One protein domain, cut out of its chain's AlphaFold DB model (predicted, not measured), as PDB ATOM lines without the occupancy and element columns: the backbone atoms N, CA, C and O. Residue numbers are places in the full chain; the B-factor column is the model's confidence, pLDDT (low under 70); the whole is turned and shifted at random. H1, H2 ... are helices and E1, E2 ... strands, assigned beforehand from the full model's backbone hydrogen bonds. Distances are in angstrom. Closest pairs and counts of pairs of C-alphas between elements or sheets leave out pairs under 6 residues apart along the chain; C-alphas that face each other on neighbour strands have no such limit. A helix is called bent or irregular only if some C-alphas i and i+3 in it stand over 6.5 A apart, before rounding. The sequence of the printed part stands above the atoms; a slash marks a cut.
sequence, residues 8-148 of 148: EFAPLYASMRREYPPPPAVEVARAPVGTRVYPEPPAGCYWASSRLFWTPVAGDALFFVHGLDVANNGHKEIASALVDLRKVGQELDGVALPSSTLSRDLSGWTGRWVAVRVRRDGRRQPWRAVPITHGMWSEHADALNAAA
ATOM      1  N   GLU A   8      21.681  14.437  31.879       59.97
ATOM      2  CA  GLU A   8      22.738  13.741  31.138       59.97
ATOM      3  C   GLU A   8      22.241  12.889  29.954       59.97
ATOM      4  O   GLU A   8      22.979  12.702  28.989       59.97
ATOM      5  N   PHE A   9      20.989  12.418  29.971       45.81
ATOM      6  CA  PHE A   9      20.388  11.633  28.887       45.81
ATOM      7  C   PHE A   9      19.509  12.469  27.954       45.81
ATOM      8  O   PHE A   9      19.075  11.967  26.916       45.81
ATOM      9  N   ALA A  10      19.264  13.746  28.266       53.72
ATOM     10  CA  ALA A  10      18.466  14.643  27.432       53.72
ATOM     11  C   ALA A  10      18.925  14.703  25.955       53.72
ATOM     12  O   ALA A  10      18.055  14.660  25.085       53.72
ATOM     13  N   PRO A  11      20.235  14.701  25.619       49.56
ATOM     14  CA  PRO A  11      20.689  14.650  24.224       49.56
ATOM     15  C   PRO A  11      20.348  13.320  23.536       49.56
ATOM     16  O   PRO A  11      20.047  13.288  22.344       49.56
ATOM     17  N   LEU A  12      20.358  12.219  24.293       43.34
ATOM     18  CA  LEU A  12      20.064  10.874  23.802       43.34
ATOM     19  C   LEU A  12      18.561  10.720  23.514       43.34
ATOM     20  O   LEU A  12      18.187  10.270  22.433       43.34
ATOM     21  N   TYR A  13      17.698  11.201  24.412       46.66
ATOM     22  CA  TYR A  13      16.248  11.259  24.184       46.66
ATOM     23  C   TYR A  13      15.862  12.261  23.087       46.66
ATOM     24  O   TYR A  13      15.002  11.953  22.263       46.66
ATOM     25  N   ALA A  14      16.536  13.414  23.007       49.75
ATOM     26  CA  ALA A  14      16.364  14.364  21.906       49.75
ATOM     27  C   ALA A  14      16.727  13.739  20.548       49.75
ATOM     28  O   ALA A  14      16.067  14.016  19.554       49.75
ATOM     29  N   SER A  15      17.721  12.842  20.506       46.09
ATOM     30  CA  SER A  15      18.096  12.113  19.286       46.09
ATOM     31  C   SER A  15      17.141  10.965  18.914       46.09
ATOM     32  O   SER A  15      17.079  10.571  17.749       46.09
ATOM     33  N   MET A  16      16.379  10.436  19.881       38.53
ATOM     34  CA  MET A  16      15.358   9.397  19.661       38.53
ATOM     35  C   MET A  16      14.007   9.977  19.237       38.53
ATOM     36  O   MET A  16      13.226   9.307  18.558       38.53
ATOM     37  N   ARG A  17      13.734  11.231  19.601       41.53
ATOM     38  CA  ARG A  17      12.528  11.953  19.211       41.53
ATOM     39  C   ARG A  17      12.685  12.445  17.776       41.53
ATOM     40  O   ARG A  17      13.163  13.544  17.518       41.53
ATOM     41  N   ARG A  18      12.299  11.615  16.808       45.22
ATOM     42  CA  ARG A  18      12.164  12.082  15.427       45.22
ATOM     43  C   ARG A  18      10.875  12.880  15.307       45.22
ATOM     44  O   ARG A  18       9.823  12.341  14.975       45.22
ATOM     45  N   GLU A  19      10.970  14.176  15.571       42.66
ATOM     46  CA  GLU A  19      10.045  15.122  14.965       42.66
ATOM     47  C   GLU A  19      10.202  14.965  13.450       42.66
ATOM     48  O   GLU A  19      11.282  15.169  12.897       42.66
ATOM     49  N   TYR A  20       9.149  14.503  12.782       50.75
ATOM     50  CA  TYR A  20       9.061  14.526  11.328       50.75
ATOM     51  C   TYR A  20       8.293  15.794  10.978       50.75
ATOM     52  O   TYR A  20       7.071  15.721  10.808       50.75
ATOM     53  N   PRO A  21       8.953  16.972  10.954       45.38
ATOM     54  CA  PRO A  21       8.268  18.196  10.604       45.38
ATOM     55  C   PRO A  21       7.638  17.967   9.230       45.38
ATOM     56  O   PRO A  21       8.319  17.489   8.313       45.38
ATOM     57  N   PRO A  22       6.332  18.234   9.074       45.91
ATOM     58  CA  PRO A  22       5.729  18.168   7.761       45.91
ATOM     59  C   PRO A  22       6.535  19.094   6.842       45.91
ATOM     60  O   PRO A  22       6.966  20.165   7.284       45.91
ATOM     61  N   PRO A  23       6.769  18.705   5.579       46.81
ATOM     62  CA  PRO A  23       7.400  19.615   4.637       46.81
ATOM     63  C   PRO A  23       6.610  20.935   4.632       46.81
ATOM     64  O   PRO A  23       5.378  20.892   4.769       46.81
ATOM     65  N   PRO A  24       7.281  22.097   4.518       49.66
ATOM     66  CA  PRO A  24       6.622  23.388   4.616       49.66
ATOM     67  C   PRO A  24       5.391  23.393   3.712       49.66
ATOM     68  O   PRO A  24       5.493  23.156   2.506       49.66
ATOM     69  N   ALA A  25       4.211  23.629   4.298       50.53
ATOM     70  CA  ALA A  25       2.924  23.493   3.606       50.53
ATOM     71  C   ALA A  25       2.872  24.289   2.286       50.53
ATOM     72  O   ALA A  25       2.162  23.918   1.352       50.53
ATOM     73  N   VAL A  26       3.671  25.357   2.203       42.12
ATOM     74  CA  VAL A  26       3.803  26.254   1.053       42.12
ATOM     75  C   VAL A  26       4.542  25.612  -0.132       42.12
ATOM     76  O   VAL A  26       4.169  25.876  -1.272       42.12
ATOM     77  N   GLU A  27       5.534  24.748   0.098       44.06
ATOM     78  CA  GLU A  27       6.310  24.108  -0.978       44.06
ATOM     79  C   GLU A  27       5.559  22.912  -1.583       44.06
ATOM     80  O   GLU A  27       5.508  22.747  -2.802       44.06
ATOM     81  N   VAL A  28       4.868  22.127  -0.752       46.62
ATOM     82  CA  VAL A  28       4.145  20.923  -1.199       46.62
ATOM     83  C   VAL A  28       2.797  21.237  -1.843       46.62
ATOM     84  O   VAL A  28       2.412  20.580  -2.812       46.62
ATOM     85  N   ALA A  29       2.073  22.251  -1.356       47.69
ATOM     86  CA  ALA A  29       0.794  22.646  -1.948       47.69
ATOM     87  C   ALA A  29       0.957  23.292  -3.337       47.69
ATOM     88  O   ALA A  29       0.052  23.183  -4.164       47.69
ATOM     89  N   ARG A  30       2.103  23.941  -3.602       43.16
ATOM     90  CA  ARG A  30       2.388  24.647  -4.866       43.16
ATOM     91  C   ARG A  30       3.130  23.802  -5.900       43.16
ATOM     92  O   ARG A  30       3.057  24.117  -7.084       43.16
ATOM     93  N   ALA A  31       3.831  22.747  -5.483       48.25
ATOM     94  CA  ALA A  31       4.527  21.865  -6.412       48.25
ATOM     95  C   ALA A  31       3.529  21.000  -7.222       48.25
ATOM     96  O   ALA A  31       2.613  20.406  -6.628       48.25
ATOM     97  N   PRO A  32       3.703  20.908  -8.558       49.22
ATOM     98  CA  PRO A  32       2.945  20.003  -9.417       49.22
ATOM     99  C   PRO A  32       2.874  18.570  -8.870       49.22
ATOM    100  O   PRO A  32       3.791  18.071  -8.213       49.22
ATOM    101  N   VAL A  33       1.776  17.870  -9.161       51.75
ATOM    102  CA  VAL A  33       1.664  16.435  -8.863       51.75
ATOM    103  C   VAL A  33       2.800  15.706  -9.595       51.75
ATOM    104  O   VAL A  33       2.882  15.776 -10.816       51.75
ATOM    105  N   GLY A  34       3.694  15.048  -8.848       50.06
ATOM    106  CA  GLY A  34       4.878  14.358  -9.384       50.06
ATOM    107  C   GLY A  34       6.228  15.053  -9.146       50.06
ATOM    108  O   GLY A  34       7.254  14.412  -9.334       50.06
ATOM    109  N   THR A  35       6.257  16.309  -8.682       50.47
ATOM    110  CA  THR A  35       7.505  17.045  -8.358       50.47
ATOM    111  C   THR A  35       7.672  17.359  -6.869       50.47
ATOM    112  O   THR A  35       8.626  18.021  -6.466       50.47
ATOM    113  N   ARG A  36       6.749  16.879  -6.030       57.25
ATOM    114  CA  ARG A  36       6.810  17.020  -4.570       57.25
ATOM    115  C   ARG A  36       7.902  16.110  -4.011       57.25
ATOM    116  O   ARG A  36       7.790  14.890  -4.108       57.25
ATOM    117  N   VAL A  37       8.927  16.705  -3.410       59.72
ATOM    118  CA  VAL A  37       9.977  15.976  -2.692       59.72
ATOM    119  C   VAL A  37       9.570  15.891  -1.225       59.72
ATOM    120  O   VAL A  37       9.477  16.906  -0.540       59.72
ATOM    121  N   TYR A  38       9.289  14.679  -0.758       65.12
ATOM    122  CA  TYR A  38       9.033  14.394   0.650       65.12
ATOM    123  C   TYR A  38      10.280  13.765   1.275       65.12
ATOM    124  O   TYR A  38      10.986  13.033   0.575       65.12
ATOM    125  N   PRO A  39      10.551  13.990   2.573       73.56
ATOM    126  CA  PRO A  39      11.545  13.184   3.271       73.56
ATOM    127  C   PRO A  39      11.130  11.707   3.243       73.56
ATOM    128  O   PRO A  39       9.944  11.387   3.138       73.56
ATOM    129  N   GLU A  40      12.094  10.796   3.356       80.00
ATOM    130  CA  GLU A  40      11.787   9.367   3.429       80.00
ATOM    131  C   GLU A  40      10.864   9.092   4.633       80.00
ATOM    132  O   GLU A  40      11.177   9.509   5.754       80.00
ATOM    133  N   PRO A  41       9.689   8.463   4.427       83.19
ATOM    134  CA  PRO A  41       8.772   8.199   5.523       83.19
ATOM    135  C   PRO A  41       9.339   7.112   6.451       83.19
ATOM    136  O   PRO A  41      10.062   6.221   6.003       83.19
ATOM    137  N   PRO A  42       8.963   7.113   7.741       83.94
ATOM    138  CA  PRO A  42       9.267   6.007   8.644       83.94
ATOM    139  C   PRO A  42       8.716   4.682   8.118       83.94
ATOM    140  O   PRO A  42       7.722   4.647   7.389       83.94
ATOM    141  N   ALA A  43       9.305   3.572   8.563       85.81
ATOM    142  CA  ALA A  43       8.797   2.245   8.239       85.81
ATOM    143  C   ALA A  43       7.308   2.115   8.610       85.81
ATOM    144  O   ALA A  43       6.901   2.437   9.725       85.81
ATOM    145  N   GLY A  44       6.484   1.629   7.680       87.88
ATOM    146  CA  GLY A  44       5.038   1.517   7.897       87.88
ATOM    147  C   GLY A  44       4.287   2.851   7.842       87.88
ATOM    148  O   GLY A  44       3.162   2.918   8.333       87.88
ATOM    149  N   CYS A  45       4.877   3.891   7.255       91.12
ATOM    150  CA  CYS A  45       4.223   5.157   6.947       91.12
ATOM    151  C   CYS A  45       4.395   5.524   5.471       91.12
ATOM    152  O   CYS A  45       5.248   4.988   4.765       91.12
ATOM    153  N   TYR A  46       3.591   6.474   5.008       90.06
ATOM    154  CA  TYR A  46       3.718   7.064   3.681       90.06
ATOM    155  C   TYR A  46       3.266   8.521   3.695       90.06
ATOM    156  O   TYR A  46       2.377   8.903   4.456       90.06
ATOM    157  N   TRP A  47       3.861   9.343   2.837       84.44
ATOM    158  CA  TRP A  47       3.414  10.719   2.651       84.44
ATOM    159  C   TRP A  47       2.247  10.775   1.672       84.44
ATOM    160  O   TRP A  47       2.297  10.188   0.592       84.44
ATOM    161  N   ALA A  48       1.209  11.525   2.030       83.38
ATOM    162  CA  ALA A  48       0.184  11.945   1.090       83.38
ATOM    163  C   ALA A  48      -0.251  13.375   1.402       83.38
ATOM    164  O   ALA A  48      -0.512  13.736   2.552       83.38
ATOM    165  N   SER A  49      -0.340  14.205   0.361       77.00
ATOM    166  CA  SER A  49      -0.604  15.640   0.512       77.00
ATOM    167  C   SER A  49       0.417  16.272   1.472       77.00
ATOM    168  O   SER A  49       1.607  16.147   1.227       77.00
ATOM    169  N   SER A  50       0.010  16.932   2.553       74.94
ATOM    170  CA  SER A  50       0.916  17.515   3.556       74.94
ATOM    171  C   SER A  50       1.040  16.682   4.839       74.94
ATOM    172  O   SER A  50       1.531  17.192   5.842       74.94
ATOM    173  N   ARG A  51       0.574  15.423   4.850       83.44
ATOM    174  CA  ARG A  51       0.521  14.593   6.065       83.44
ATOM    175  C   ARG A  51       1.282  13.286   5.913       83.44
ATOM    176  O   ARG A  51       1.270  12.656   4.853       83.44
ATOM    177  N   LEU A  52       1.892  12.869   7.018       89.12
ATOM    178  CA  LEU A  52       2.444  11.535   7.169       89.12
ATOM    179  C   LEU A  52       1.321  10.598   7.608       89.12
ATOM    180  O   LEU A  52       0.768  10.758   8.693       89.12
ATOM    181  N   PHE A  53       0.967   9.635   6.766       92.62
ATOM    182  CA  PHE A  53      -0.038   8.631   7.082       92.62
ATOM    183  C   PHE A  53       0.616   7.356   7.598       92.62
ATOM    184  O   PHE A  53       1.616   6.890   7.054       92.62
ATOM    185  N   TRP A  54       0.021   6.757   8.623       94.62
ATOM    186  CA  TRP A  54       0.407   5.433   9.101       94.62
ATOM    187  C   TRP A  54      -0.271   4.339   8.275       94.62
ATOM    188  O   TRP A  54      -1.480   4.377   8.075       94.62
ATOM    189  N   THR A  55       0.469   3.333   7.823       92.69
ATOM    190  CA  THR A  55      -0.085   2.135   7.184       92.69
ATOM    191  C   THR A  55      -0.585   1.171   8.262       92.69
ATOM    192  O   THR A  55       0.236   0.558   8.951       92.69
ATOM    193  N   PRO A  56      -1.911   0.982   8.417       91.12
ATOM    194  CA  PRO A  56      -2.427   0.175   9.506       91.12
ATOM    195  C   PRO A  56      -2.032  -1.289   9.344       91.12
ATOM    196  O   PRO A  56      -2.130  -1.864   8.256       91.12
ATOM    197  N   VAL A  57      -1.629  -1.892  10.455       90.88
ATOM    198  CA  VAL A  57      -1.360  -3.324  10.588       90.88
ATOM    199  C   VAL A  57      -2.193  -3.873  11.738       90.88
ATOM    200  O   VAL A  57      -2.483  -3.152  12.692       90.88
ATOM    201  N   ALA A  58      -2.610  -5.135  11.636       93.06
ATOM    202  CA  ALA A  58      -3.347  -5.773  12.719       93.06
ATOM    203  C   ALA A  58      -2.418  -6.017  13.916       93.06
ATOM    204  O   ALA A  58      -1.255  -6.378  13.727       93.06
ATOM    205  N   GLY A  59      -2.935  -5.838  15.128       94.06
ATOM    206  CA  GLY A  59      -2.179  -6.014  16.363       94.06
ATOM    207  C   GLY A  59      -2.579  -5.027  17.452       94.06
ATOM    208  O   GLY A  59      -3.477  -4.206  17.270       94.06
ATOM    209  N   ASP A  60      -1.895  -5.130  18.585       95.62
ATOM    210  CA  ASP A  60      -2.142  -4.293  19.756       95.62
ATOM    211  C   ASP A  60      -1.275  -3.028  19.689       95.62
ATOM    212  O   ASP A  60      -0.102  -3.082  19.302       95.62
ATOM    213  N   ALA A  61      -1.865  -1.885  20.029       95.62
ATOM    214  CA  ALA A  61      -1.203  -0.587  20.017       95.62
ATOM    215  C   ALA A  61      -1.885   0.399  20.975       95.62
ATOM    216  O   ALA A  61      -3.060   0.242  21.318       95.62
ATOM    217  N   LEU A  62      -1.156   1.446  21.356       96.62
ATOM    218  CA  LEU A  62      -1.696   2.629  22.014       96.62
ATOM    219  C   LEU A  62      -1.855   3.759  21.015       96.62
ATOM    220  O   LEU A  62      -0.981   3.981  20.174       96.62
ATOM    221  N   PHE A  63      -2.937   4.506  21.176       97.38
ATOM    222  CA  PHE A  63      -3.188   5.730  20.437       97.38
ATOM    223  C   PHE A  63      -3.451   6.874  21.402       97.38
ATOM    224  O   PHE A  63      -4.243   6.716  22.328       97.38
ATOM    225  N   PHE A  64      -2.852   8.028  21.144       96.88
ATOM    226  CA  PHE A  64      -3.336   9.307  21.645       96.88
ATOM    227  C   PHE A  64      -3.973  10.048  20.483       96.88
ATOM    228  O   PHE A  64      -3.316  10.285  19.474       96.88
ATOM    229  N   VAL A  65      -5.255  10.389  20.586       95.88
ATOM    230  CA  VAL A  65      -5.964  11.071  19.499       95.88
ATOM    231  C   VAL A  65      -5.993  12.567  19.775       95.88
ATOM    232  O   VAL A  65      -6.641  13.008  20.721       95.88
ATOM    233  N   HIS A  66      -5.329  13.344  18.920       93.38
ATOM    234  CA  HIS A  66      -5.320  14.810  18.994       93.38
ATOM    235  C   HIS A  66      -6.631  15.409  18.496       93.38
ATOM    236  O   HIS A  66      -7.136  16.383  19.044       93.38
ATOM    237  N   GLY A  67      -7.200  14.817  17.449       91.31
ATOM    238  CA  GLY A  67      -8.451  15.276  16.867       91.31
ATOM    239  C   GLY A  67      -8.766  14.591  15.546       91.31
ATOM    240  O   GLY A  67      -7.946  13.855  14.990       91.31
ATOM    241  N   LEU A  68      -9.975  14.841  15.052       93.44
ATOM    242  CA  LEU A  68     -10.468  14.345  13.773       93.44
ATOM    243  C   LEU A  68     -10.568  15.508  12.787       93.44
ATOM    244  O   LEU A  68     -11.184  16.522  13.098       93.44
ATOM    245  N   ASP A  69      -9.999  15.342  11.598       91.44
ATOM    246  CA  ASP A  69     -10.038  16.359  10.546       91.44
ATOM    247  C   ASP A  69     -10.210  15.713   9.164       91.44
ATOM    248  O   ASP A  69     -10.024  14.506   8.999       91.44
ATOM    249  N   VAL A  70     -10.571  16.492   8.150       88.94
ATOM    250  CA  VAL A  70     -10.623  16.030   6.765       88.94
ATOM    251  C   VAL A  70      -9.213  16.042   6.176       88.94
ATOM    252  O   VAL A  70      -8.505  17.044   6.215       88.94
ATOM    253  N   ALA A  71      -8.786  14.910   5.616       86.19
ATOM    254  CA  ALA A  71      -7.487  14.782   4.969       86.19
ATOM    255  C   ALA A  71      -7.592  14.027   3.644       86.19
ATOM    256  O   ALA A  71      -8.354  13.066   3.521       86.19
ATOM    257  N   ASN A  72      -6.776  14.419   2.666       83.81
ATOM    258  CA  ASN A  72      -6.618  13.674   1.422       83.81
ATOM    259  C   ASN A  72      -5.476  12.659   1.567       83.81
ATOM    260  O   ASN A  72      -4.305  13.035   1.660       83.81
ATOM    261  N   ASN A  73      -5.832  11.374   1.566       82.62
ATOM    262  CA  ASN A  73      -4.903  10.260   1.767       82.62
ATOM    263  C   ASN A  73      -4.187   9.794   0.484       82.62
ATOM    264  O   ASN A  73      -3.610   8.706   0.475       82.62
ATOM    265  N   GLY A  74      -4.265  10.573  -0.601       79.75
ATOM    266  CA  GLY A  74      -3.713  10.255  -1.920       79.75
ATOM    267  C   GLY A  74      -4.715   9.609  -2.882       79.75
ATOM    268  O   GLY A  74      -4.466   9.581  -4.083       79.75
ATOM    269  N   HIS A  75      -5.863   9.136  -2.387       82.00
ATOM    270  CA  HIS A  75      -6.925   8.558  -3.219       82.00
ATOM    271  C   HIS A  75      -8.232   9.342  -3.143       82.00
ATOM    272  O   HIS A  75      -8.924   9.486  -4.149       82.00
ATOM    273  N   LYS A  76      -8.602   9.805  -1.946       85.50
ATOM    274  CA  LYS A  76      -9.824  10.572  -1.697       85.50
ATOM    275  C   LYS A  76      -9.729  11.329  -0.378       85.50
ATOM    276  O   LYS A  76      -8.884  11.030   0.467       85.50
ATOM    277  N   GLU A  77     -10.645  12.267  -0.184       90.50
ATOM    278  CA  GLU A  77     -10.855  12.902   1.113       90.50
ATOM    279  C   GLU A  77     -11.522  11.932   2.092       90.50
ATOM    280  O   GLU A  77     -12.458  11.197   1.753       90.50
ATOM    281  N   ILE A  78     -11.005  11.909   3.315       92.00
ATOM    282  CA  ILE A  78     -11.483  11.065   4.406       92.00
ATOM    283  C   ILE A  78     -11.494  11.850   5.716       92.00
ATOM    284  O   ILE A  78     -10.690  12.756   5.908       92.00
ATOM    285  N   ALA A  79     -12.360  11.453   6.650       93.75
ATOM    286  CA  ALA A  79     -12.207  11.841   8.048       93.75
ATOM    287  C   ALA A  79     -11.012  11.068   8.626       93.75
ATOM    288  O   ALA A  79     -11.064   9.845   8.725       93.75
ATOM    289  N   SER A  80      -9.937  11.764   8.959       95.12
ATOM    290  CA  SER A  80      -8.663  11.210   9.403       95.12
ATOM    291  C   SER A  80      -8.345  11.730  10.794       95.12
ATOM    292  O   SER A  80      -8.272  12.940  11.005       95.12
ATOM    293  N   ALA A  81      -8.109  10.825  11.736       96.31
ATOM    294  CA  ALA A  81      -7.596  11.212  13.041       96.31
ATOM    295  C   ALA A  81      -6.101  11.534  12.932       96.31
ATOM    296  O   ALA A  81      -5.375  10.837  12.214       96.31
ATOM    297  N   LEU A  82      -5.665  12.581  13.631       94.88
ATOM    298  CA  LEU A  82      -4.257  12.841  13.921       94.88
ATOM    299  C   LEU A  82      -3.929  12.187  15.261       94.88
ATOM    300  O   LEU A  82      -4.621  12.443  16.250       94.88
ATOM    301  N   VAL A  83      -2.913  11.329  15.284       95.69
ATOM    302  CA  VAL A  83      -2.612  10.497  16.446       95.69
ATOM    303  C   VAL A  83      -1.124  10.421  16.741       95.69
ATOM    304  O   VAL A  83      -0.302  10.442  15.825       95.69
ATOM    305  N   ASP A  84      -0.808  10.224  18.014       95.62
ATOM    306  CA  ASP A  84       0.442   9.584  18.411       95.62
ATOM    307  C   ASP A  84       0.173   8.084  18.572       95.62
ATOM    308  O   ASP A  84      -0.879   7.671  19.063       95.62
ATOM    309  N   LEU A  85       1.106   7.256  18.118       94.19
ATOM    310  CA  LEU A  85       1.029   5.800  18.106       94.19
ATOM    311  C   LEU A  85       2.194   5.220  18.904       94.19
ATOM    312  O   LEU A  85       3.350   5.603  18.701       94.19
ATOM    313  N   ARG A  86       1.907   4.221  19.738       93.50
ATOM    314  CA  ARG A  86       2.919   3.356  20.359       93.50
ATOM    315  C   ARG A  86       2.563   1.898  20.101       93.50
ATOM    316  O   ARG A  86       1.448   1.470  20.378       93.50
ATOM    317  N   LYS A  87       3.495   1.120  19.563       89.38
ATOM    318  CA  LYS A  87       3.372  -0.337  19.418       89.38
ATOM    319  C   LYS A  87       4.746  -0.987  19.550       89.38
ATOM    320  O   LYS A  87       5.764  -0.304  19.612       89.38
ATOM    321  N   VAL A  88       4.790  -2.318  19.555       83.31
ATOM    322  CA  VAL A  88       6.062  -3.052  19.634       83.31
ATOM    323  C   VAL A  88       7.012  -2.602  18.518       83.31
ATOM    324  O   VAL A  88       6.685  -2.702  17.335       83.31
ATOM    325  N   GLY A  89       8.185  -2.101  18.917       81.19
ATOM    326  CA  GLY A  89       9.251  -1.670  18.011       81.19
ATOM    327  C   GLY A  89       8.980  -0.368  17.253       81.19
ATOM    328  O   GLY A  89       9.717  -0.071  16.316       81.19
ATOM    329  N   GLN A  90       7.935   0.392  17.600       84.50
ATOM    330  CA  GLN A  90       7.618   1.629  16.893       84.50
ATOM    331  C   GLN A  90       6.862   2.645  17.755       84.50
ATOM    332  O   GLN A  90       5.775   2.373  18.265       84.50
ATOM    333  N   GLU A  91       7.403   3.860  17.787       91.00
ATOM    334  CA  GLU A  91       6.760   5.055  18.320       91.00
ATOM    335  C   GLU A  91       6.673   6.097  17.207       91.00
ATOM    336  O   GLU A  91       7.664   6.364  16.526       91.00
ATOM    337  N   LEU A  92       5.479   6.633  16.973       89.44
ATOM    338  CA  LEU A  92       5.237   7.670  15.975       89.44
ATOM    339  C   LEU A  92       4.413   8.779  16.610       89.44
ATOM    340  O   LEU A  92       3.413   8.487  17.259       89.44
ATOM    341  N   ASP A  93       4.789  10.026  16.368       90.62
ATOM    342  CA  ASP A  93       4.046  11.196  16.829       90.62
ATOM    343  C   ASP A  93       3.457  11.939  15.628       90.62
ATOM    344  O   ASP A  93       4.083  12.015  14.566       90.62
ATOM    345  N   GLY A  94       2.246  12.474  15.783       89.12
ATOM    346  CA  GLY A  94       1.613  13.338  14.787       89.12
ATOM    347  C   GLY A  94       1.344  12.674  13.432       89.12
ATOM    348  O   GLY A  94       1.460  13.324  12.391       89.12
ATOM    349  N   VAL A  95       0.971  11.391  13.414       93.44
ATOM    350  CA  VAL A  95       0.636  10.666  12.179       93.44
ATOM    351  C   VAL A  95      -0.866  10.639  11.918       93.44
ATOM    352  O   VAL A  95      -1.691  10.571  12.825       93.44
ATOM    353  N   ALA A  96      -1.241  10.683  10.646       95.12
ATOM    354  CA  ALA A  96      -2.623  10.618  10.200       95.12
ATOM    355  C   ALA A  96      -3.065   9.167   9.944       95.12
ATOM    356  O   ALA A  96      -2.306   8.339   9.432       95.12
ATOM    357  N   LEU A  97      -4.324   8.852  10.253       95.44
ATOM    358  CA  LEU A  97      -4.906   7.539   9.976       95.44
ATOM    359  C   LEU A  97      -5.587   7.489   8.599       95.44
ATOM    360  O   LEU A  97      -6.545   8.219   8.351       95.44
ATOM    361  N   PRO A  98      -5.216   6.554   7.707       93.38
ATOM    362  CA  PRO A  98      -5.756   6.500   6.349       93.38
ATOM    363  C   PRO A  98      -7.111   5.780   6.258       93.38
ATOM    364  O   PRO A  98      -7.494   5.288   5.195       93.38
ATOM    365  N   SER A  99      -7.843   5.671   7.370       94.00
ATOM    366  CA  SER A  99      -9.117   4.957   7.455       94.00
ATOM    367  C   SER A  99     -10.141   5.763   8.244       94.00
ATOM    368  O   SER A  99      -9.976   5.973   9.445       94.00
ATOM    369  N   SER A 100     -11.242   6.144   7.586       94.81
ATOM    370  CA  SER A 100     -12.335   6.878   8.237       94.81
ATOM    371  C   SER A 100     -12.986   6.098   9.364       94.81
ATOM    372  O   SER A 100     -13.399   6.676  10.360       94.81
ATOM    373  N   THR A 101     -13.097   4.783   9.207       95.75
ATOM    374  CA  THR A 101     -13.685   3.925  10.231       95.75
ATOM    375  C   THR A 101     -12.790   3.862  11.458       95.75
ATOM    376  O   THR A 101     -13.253   4.193  12.539       95.75
ATOM    377  N   LEU A 102     -11.509   3.526  11.282       96.56
ATOM    378  CA  LEU A 102     -10.568   3.457  12.397       96.56
ATOM    379  C   LEU A 102     -10.457   4.812  13.114       96.56
ATOM    380  O   LEU A 102     -10.458   4.862  14.337       96.56
ATOM    381  N   SER A 103     -10.426   5.905  12.346       96.88
ATOM    382  CA  SER A 103     -10.399   7.267  12.887       96.88
ATOM    383  C   SER A 103     -11.640   7.589  13.718       96.88
ATOM    384  O   SER A 103     -11.520   8.183  14.783       96.88
ATOM    385  N   ARG A 104     -12.832   7.192  13.254       96.25
ATOM    386  CA  ARG A 104     -14.081   7.390  14.000       96.25
ATOM    387  C   ARG A 104     -14.133   6.542  15.259       96.25
ATOM    388  O   ARG A 104     -14.489   7.089  16.297       96.25
ATOM    389  N   ASP A 105     -13.756   5.265  15.174       96.12
ATOM    390  CA  ASP A 105     -13.696   4.388  16.344       96.12
ATOM    391  C   ASP A 105     -12.811   5.052  17.408       96.12
ATOM    392  O   ASP A 105     -13.258   5.289  18.524       96.12
ATOM    393  N   LEU A 106     -11.599   5.473  17.024       96.31
ATOM    394  CA  LEU A 106     -10.633   6.098  17.928       96.31
ATOM    395  C   LEU A 106     -11.048   7.490  18.442       96.31
ATOM    396  O   LEU A 106     -10.667   7.870  19.547       96.31
ATOM    397  N   SER A 107     -11.852   8.247  17.690       94.56
ATOM    398  CA  SER A 107     -12.244   9.619  18.058       94.56
ATOM    399  C   SER A 107     -13.012   9.717  19.383       94.56
ATOM    400  O   SER A 107     -12.949  10.751  20.050       94.56
ATOM    401  N   GLY A 108     -13.659   8.631  19.824       92.50
ATOM    402  CA  GLY A 108     -14.309   8.553  21.138       92.50
ATOM    403  C   GLY A 108     -13.341   8.646  22.331       92.50
ATOM    404  O   GLY A 108     -13.776   8.782  23.476       92.50
ATOM    405  N   TRP A 109     -12.030   8.589  22.084       95.12
ATOM    406  CA  TRP A 109     -10.973   8.747  23.084       95.12
ATOM    407  C   TRP A 109     -10.071   9.961  22.813       95.12
ATOM    408  O   TRP A 109      -8.924   9.980  23.241       95.12
ATOM    409  N   THR A 110     -10.578  10.984  22.122       96.06
ATOM    410  CA  THR A 110      -9.826  12.231  21.886       96.06
ATOM    411  C   THR A 110      -9.315  12.838  23.199       96.06
ATOM    412  O   THR A 110     -10.062  12.933  24.172       96.06
ATOM    413  N   GLY A 111      -8.041  13.238  23.216       93.19
ATOM    414  CA  GLY A 111      -7.377  13.853  24.369       93.19
ATOM    415  C   GLY A 111      -6.891  12.879  25.446       93.19
ATOM    416  O   GLY A 111      -6.476  13.331  26.510       93.19
ATOM    417  N   ARG A 112      -6.934  11.562  25.204       94.94
ATOM    418  CA  ARG A 112      -6.404  10.542  26.122       94.94
ATOM    419  C   ARG A 112      -5.741   9.391  25.372       94.94
ATOM    420  O   ARG A 112      -6.129   9.056  24.253       94.94
ATOM    421  N   TRP A 113      -4.770   8.752  26.016       96.44
ATOM    422  CA  TRP A 113      -4.198   7.489  25.567       96.44
ATOM    423  C   TRP A 113      -5.226   6.368  25.700       96.44
ATOM    424  O   TRP A 113      -5.893   6.240  26.729       96.44
ATOM    425  N   VAL A 114      -5.338   5.537  24.668       97.50
ATOM    426  CA  VAL A 114      -6.196   4.351  24.652       97.50
ATOM    427  C   VAL A 114      -5.441   3.149  24.101       97.50
ATOM    428  O   VAL A 114      -4.809   3.224  23.046       97.50
ATOM    429  N   ALA A 115      -5.538   2.023  24.807       97.38
ATOM    430  CA  ALA A 115      -5.070   0.732  24.328       97.38
ATOM    431  C   ALA A 115      -6.131   0.073  23.448       97.38
ATOM    432  O   ALA A 115      -7.283  -0.088  23.857       97.38
ATOM    433  N   VAL A 116      -5.748  -0.336  22.238       97.56
ATOM    434  CA  VAL A 116      -6.663  -0.988  21.299       97.56
ATOM    435  C   VAL A 116      -5.996  -2.142  20.566       97.56
ATOM    436  O   VAL A 116      -4.802  -2.126  20.264       97.56
ATOM    437  N   ARG A 117      -6.814  -3.121  20.195       96.75
ATOM    438  CA  ARG A 117      -6.504  -4.103  19.169       96.75
ATOM    439  C   ARG A 117      -7.000  -3.581  17.831       96.75
ATOM    440  O   ARG A 117      -8.207  -3.512  17.583       96.75
ATOM    441  N   VAL A 118      -6.063  -3.234  16.960       96.50
ATOM    442  CA  VAL A 118      -6.330  -2.912  15.560       96.50
ATOM    443  C   VAL A 118      -6.564  -4.216  14.817       96.50
ATOM    444  O   VAL A 118      -5.730  -5.122  14.839       96.50
ATOM    445  N   ARG A 119      -7.702  -4.332  14.137       95.62
ATOM    446  CA  ARG A 119      -8.018  -5.529  13.354       95.62
ATOM    447  C   ARG A 119      -8.695  -5.198  12.037       95.62
ATOM    448  O   ARG A 119      -9.260  -4.119  11.849       95.62
ATOM    449  N   ARG A 120      -8.645  -6.170  11.133       93.19
ATOM    450  CA  ARG A 120      -9.332  -6.139   9.848       93.19
ATOM    451  C   ARG A 120      -9.899  -7.522   9.570       93.19
ATOM    452  O   ARG A 120      -9.142  -8.449   9.297       93.19
ATOM    453  N   ASP A 121     -11.221  -7.639   9.591       86.56
ATOM    454  CA  ASP A 121     -11.937  -8.918   9.472       86.56
ATOM    455  C   ASP A 121     -12.027  -9.389   7.995       86.56
ATOM    456  O   ASP A 121     -13.077  -9.783   7.495       86.56
ATOM    457  N   GLY A 122     -10.920  -9.288   7.247       82.31
ATOM    458  CA  GLY A 122     -10.798  -9.683   5.838       82.31
ATOM    459  C   GLY A 122     -10.285  -8.577   4.906       82.31
ATOM    460  O   GLY A 122     -10.333  -7.385   5.205       82.31
ATOM    461  N   ARG A 123      -9.810  -8.958   3.710       79.50
ATOM    462  CA  ARG A 123      -9.085  -8.061   2.780       79.50
ATOM    463  C   ARG A 123      -9.878  -6.834   2.308       79.50
ATOM    464  O   ARG A 123      -9.266  -5.840   1.938       79.50
ATOM    465  N   ARG A 124     -11.213  -6.885   2.290       84.00
ATOM    466  CA  ARG A 124     -12.085  -5.758   1.890       84.00
ATOM    467  C   ARG A 124     -12.816  -5.104   3.061       84.00
ATOM    468  O   ARG A 124     -13.488  -4.102   2.852       84.00
ATOM    469  N   GLN A 125     -12.663  -5.633   4.273       89.44
ATOM    470  CA  GLN A 125     -13.305  -5.054   5.443       89.44
ATOM    471  C   GLN A 125     -12.566  -3.792   5.904       89.44
ATOM    472  O   GLN A 125     -11.359  -3.655   5.654       89.44
ATOM    473  N   PRO A 126     -13.274  -2.845   6.534       92.44
ATOM    474  CA  PRO A 126     -12.652  -1.676   7.134       92.44
ATOM    475  C   PRO A 126     -11.776  -2.073   8.329       92.44
ATOM    476  O   PRO A 126     -12.043  -3.058   9.017       92.44
ATOM    477  N   TRP A 127     -10.745  -1.272   8.585       96.00
ATOM    478  CA  TRP A 127      -9.991  -1.341   9.833       96.00
ATOM    479  C   TRP A 127     -10.874  -0.896  10.999       96.00
ATOM    480  O   TRP A 127     -11.656   0.047  10.855       96.00
ATOM    481  N   ARG A 128     -10.743  -1.588  12.127       96.31
ATOM    482  CA  ARG A 128     -11.493  -1.344  13.362       96.31
ATOM    483  C   ARG A 128     -10.540  -1.263  14.548       96.31
ATOM    484  O   ARG A 128      -9.533  -1.978  14.564       96.31
ATOM    485  N   ALA A 129     -10.890  -0.441  15.531       96.62
ATOM    486  CA  ALA A 129     -10.242  -0.421  16.841       96.62
ATOM    487  C   ALA A 129     -11.161  -1.077  17.875       96.62
ATOM    488  O   ALA A 129     -12.312  -0.676  18.034       96.62
ATOM    489  N   VAL A 130     -10.654  -2.090  18.576       96.31
ATOM    490  CA  VAL A 130     -11.354  -2.715  19.703       96.31
ATOM    491  C   VAL A 130     -10.598  -2.360  20.979       96.31
ATOM    492  O   VAL A 130      -9.409  -2.669  21.043       96.31
ATOM    493  N   PRO A 131     -11.225  -1.722  21.978       96.50
ATOM    494  CA  PRO A 131     -10.530  -1.340  23.200       96.50
ATOM    495  C   PRO A 131     -10.009  -2.569  23.949       96.50
ATOM    496  O   PRO A 131     -10.687  -3.594  24.042       96.50
ATOM    497  N   ILE A 132      -8.798  -2.449  24.484       95.69
ATOM    498  CA  ILE A 132      -8.194  -3.417  25.396       95.69
ATOM    499  C   ILE A 132      -8.372  -2.848  26.799       95.69
ATOM    500  O   ILE A 132      -7.802  -1.810  27.112       95.69
ATOM    501  N   THR A 133      -9.183  -3.506  27.627       93.81
ATOM    502  CA  THR A 133      -9.540  -3.009  28.968       93.81
ATOM    503  C   THR A 133      -8.692  -3.601  30.091       93.81
ATOM    504  O   THR A 133      -8.835  -3.192  31.238       93.81
ATOM    505  N   HIS A 134      -7.846  -4.590  29.786       88.69
ATOM    506  CA  HIS A 134      -7.005  -5.286  30.761       88.69
ATOM    507  C   HIS A 134      -5.651  -5.670  30.158       88.69
ATOM    508  O   HIS A 134      -5.534  -5.887  28.950       88.69
ATOM    509  N   GLY A 135      -4.647  -5.821  31.023       88.38
ATOM    510  CA  GLY A 135      -3.297  -6.246  30.664       88.38
ATOM    511  C   GLY A 135      -2.354  -5.086  30.347       88.38
ATOM    512  O   GLY A 135      -2.743  -3.920  30.357       88.38
ATOM    513  N   MET A 136      -1.109  -5.440  30.021       91.19
ATOM    514  CA  MET A 136       0.038  -4.524  29.948       91.19
ATOM    515  C   MET A 136      -0.211  -3.253  29.124       91.19
ATOM    516  O   MET A 136       0.194  -2.169  29.527       91.19
ATOM    517  N   TRP A 137      -0.886  -3.359  27.976       89.56
ATOM    518  CA  TRP A 137      -1.188  -2.184  27.155       89.56
ATOM    519  C   TRP A 137      -2.211  -1.254  27.815       89.56
ATOM    520  O   TRP A 137      -2.029  -0.043  27.777       89.56
ATOM    521  N   SER A 138      -3.256  -1.797  28.446       92.44
ATOM    522  CA  SER A 138      -4.234  -0.983  29.179       92.44
ATOM    523  C   SER A 138      -3.569  -0.264  30.352       92.44
ATOM    524  O   SER A 138      -3.709   0.945  30.482       92.44
ATOM    525  N   GLU A 139      -2.766  -0.987  31.136       91.94
ATOM    526  CA  GLU A 139      -2.020  -0.426  32.271       91.94
ATOM    527  C   GLU A 139      -1.041   0.671  31.824       91.94
ATOM    528  O   GLU A 139      -0.904   1.701  32.482       91.94
ATOM    529  N   HIS A 140      -0.394   0.492  30.668       91.44
ATOM    530  CA  HIS A 140       0.486   1.506  30.094       91.44
ATOM    531  C   HIS A 140      -0.300   2.747  29.635       91.44
ATOM    532  O   HIS A 140       0.127   3.870  29.898       91.44
ATOM    533  N   ALA A 141      -1.466   2.578  29.005       92.31
ATOM    534  CA  ALA A 141      -2.326   3.710  28.659       92.31
ATOM    535  C   ALA A 141      -2.754   4.498  29.911       92.31
ATOM    536  O   ALA A 141      -2.692   5.727  29.911       92.31
ATOM    537  N   ASP A 142      -3.125   3.802  30.988       92.44
ATOM    538  CA  ASP A 142      -3.503   4.421  32.261       92.44
ATOM    539  C   ASP A 142      -2.336   5.196  32.886       92.44
ATOM    540  O   ASP A 142      -2.511   6.337  33.317       92.44
ATOM    541  N   ALA A 143      -1.126   4.628  32.863       91.94
ATOM    542  CA  ALA A 143       0.077   5.301  33.346       91.94
ATOM    543  C   ALA A 143       0.397   6.576  32.546       91.94
ATOM    544  O   ALA A 143       0.697   7.614  33.137       91.94
ATOM    545  N   LEU A 144       0.295   6.527  31.211       90.62
ATOM    546  CA  LEU A 144       0.507   7.697  30.352       90.62
ATOM    547  C   LEU A 144      -0.538   8.788  30.602       90.62
ATOM    548  O   LEU A 144      -0.194   9.967  30.625       90.62
ATOM    549  N   ASN A 145      -1.797   8.405  30.826       92.56
ATOM    550  CA  ASN A 145      -2.873   9.342  31.143       92.56
ATOM    551  C   ASN A 145      -2.706   9.982  32.525       92.56
ATOM    552  O   ASN A 145      -2.924  11.180  32.664       92.56
ATOM    553  N   ALA A 146      -2.295   9.220  33.541       89.94
ATOM    554  CA  ALA A 146      -2.015   9.764  34.872       89.94
ATOM    555  C   ALA A 146      -0.811  10.722  34.874       89.94
ATOM    556  O   ALA A 146      -0.713  11.616  35.714       89.94
ATOM    557  N   ALA A 147       0.110  10.530  33.929       81.94
ATOM    558  CA  ALA A 147       1.291  11.354  33.743       81.94
ATOM    559  C   ALA A 147       1.082  12.541  32.786       81.94
ATOM    560  O   ALA A 147       2.053  13.263  32.555       81.94
ATOM    561  N   ALA A 148      -0.116  12.779  32.245       73.62
ATOM    562  CA  ALA A 148      -0.437  13.967  31.448       73.62
ATOM    563  C   ALA A 148      -0.825  15.123  32.378       73.62
ATOM    564  O   ALA A 148      -0.002  16.066  32.486       73.62
TER     565      ALA A 148
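What this domain is: This is residues 8 to 148 of the 148 residues of an uncharacterized protein of Streptomyces subrutilus (UniProt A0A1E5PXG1). A strongly twisted sheet of five strands, with its long strands E3 and E4 sharply bent, curls round the short helix H3, while H4 packs on its other face over E3 and E6. The small hairpin of E1 and E2 packs beside the edge strand E5 through E2, and before it a long arm with H1 and H2 reaches away from this body, residues 8 to 15 sticking out. The printed part has 141 residues, with four named helices and seven named strands in the order H1 H2 E1 E2 E3 E4 E5 H3 E6 E7 H4. The large sheet runs E5 E4 E3 E6 E7, all antiparallel, and the class is mixed, helices and strands. The whole is compact, with a radius of gyration of the C-alphas of 15.9 A, and its outline is flat, spanning 48 by 48 by 23 A.

How they stand to each other: In the large sheet the inner strand E3, residues 59 to 72, is the antiparallel neighbour of E4, residues 77 to 87, with N 64 and O 84 2.9 A apart, within hydrogen-bond range. E3 bends by 102 degrees at residue 69, and E4 by 67 degrees at residue 84. E4 is also the antiparallel neighbour of the edge strand E5, residues 90 to 96, with N 92 and O 85 at 2.9 A. E3, E4 and E5 form a meander, each strand the antiparallel neighbour of the one before, and E3 and E4, like E4 and E5, are a hairpin. On the other side of E3 is E6, residues 113 to 120, antiparallel to it, with N 61 and O 116 at 3.0 A. E6 forms a hairpin with the edge strand E7, residues 127 to 131, with N 117 and O 130 at 2.8 A. The sheet curls round H3, residues 100 to 107, which touches E4, closest at the C-alphas of Ala 81 and Ser 103, 4.8 A apart. H3 also touches E7, closest at the C-alphas of Leu 102 and Arg 128, 5.0 A apart. H4, residues 136 to 146, is on the sheet at a height over the sheet of 8.5 A, over E3 and E6, and runs along the strands, at 5 degrees to E3 on the local plane. The closest C-alphas of H4 and E6 are those of Ser 138 and Ala 115, 5.2 A apart. With H3 and H4 on opposite faces, this is a three-layer arrangement, helices on both faces of a sheet. E1, residues 45 to 48, and E2, residues 51 to 54, form a separate antiparallel hairpin, with N 53 and O 46 at 2.8 A. E2 touches E5, closest at the C-alphas of Phe 53 and Ala 96, 4.5 A apart. H1, residues 8 to 16, and H2, residues 25 to 30, are not on the large sheet and touch no helix. Every O i to N i+4 pair is within hydrogen-bond range in H3 and H4, against 4 of 5 in H1 and 1 of 2 in H2.

Where its parts are: H1 begins at C-alpha 8, (22.738, 13.741, 31.138), and is irregular, C-alphas 8 and 11 being 7.3 A apart. E3 starts at C-alpha 59, (-2.179, -6.014, 16.363), and measures 25.1 A from first to last C-alpha. E4 measures 26.7 A, E6 21.4 A, E5 15.2 A and E7 13.4 A. H4, 15.3 A long, ends at C-alpha 146, (-2.015, 9.764, 34.872).

The domain as a whole: The two C-alphas farthest apart are those of Glu 8 and Arg 124, 49.5 A. Without residues 8 to 15, which stand free, the body spans 48 by 36 by 24 A. The printed part has no cut and ends at residue 148, the chain's last. The link from H2 to E1, residues 31 to 44, is long. The mean pLDDT of the printed part is 81.6, with residues 8 to 38 under 70.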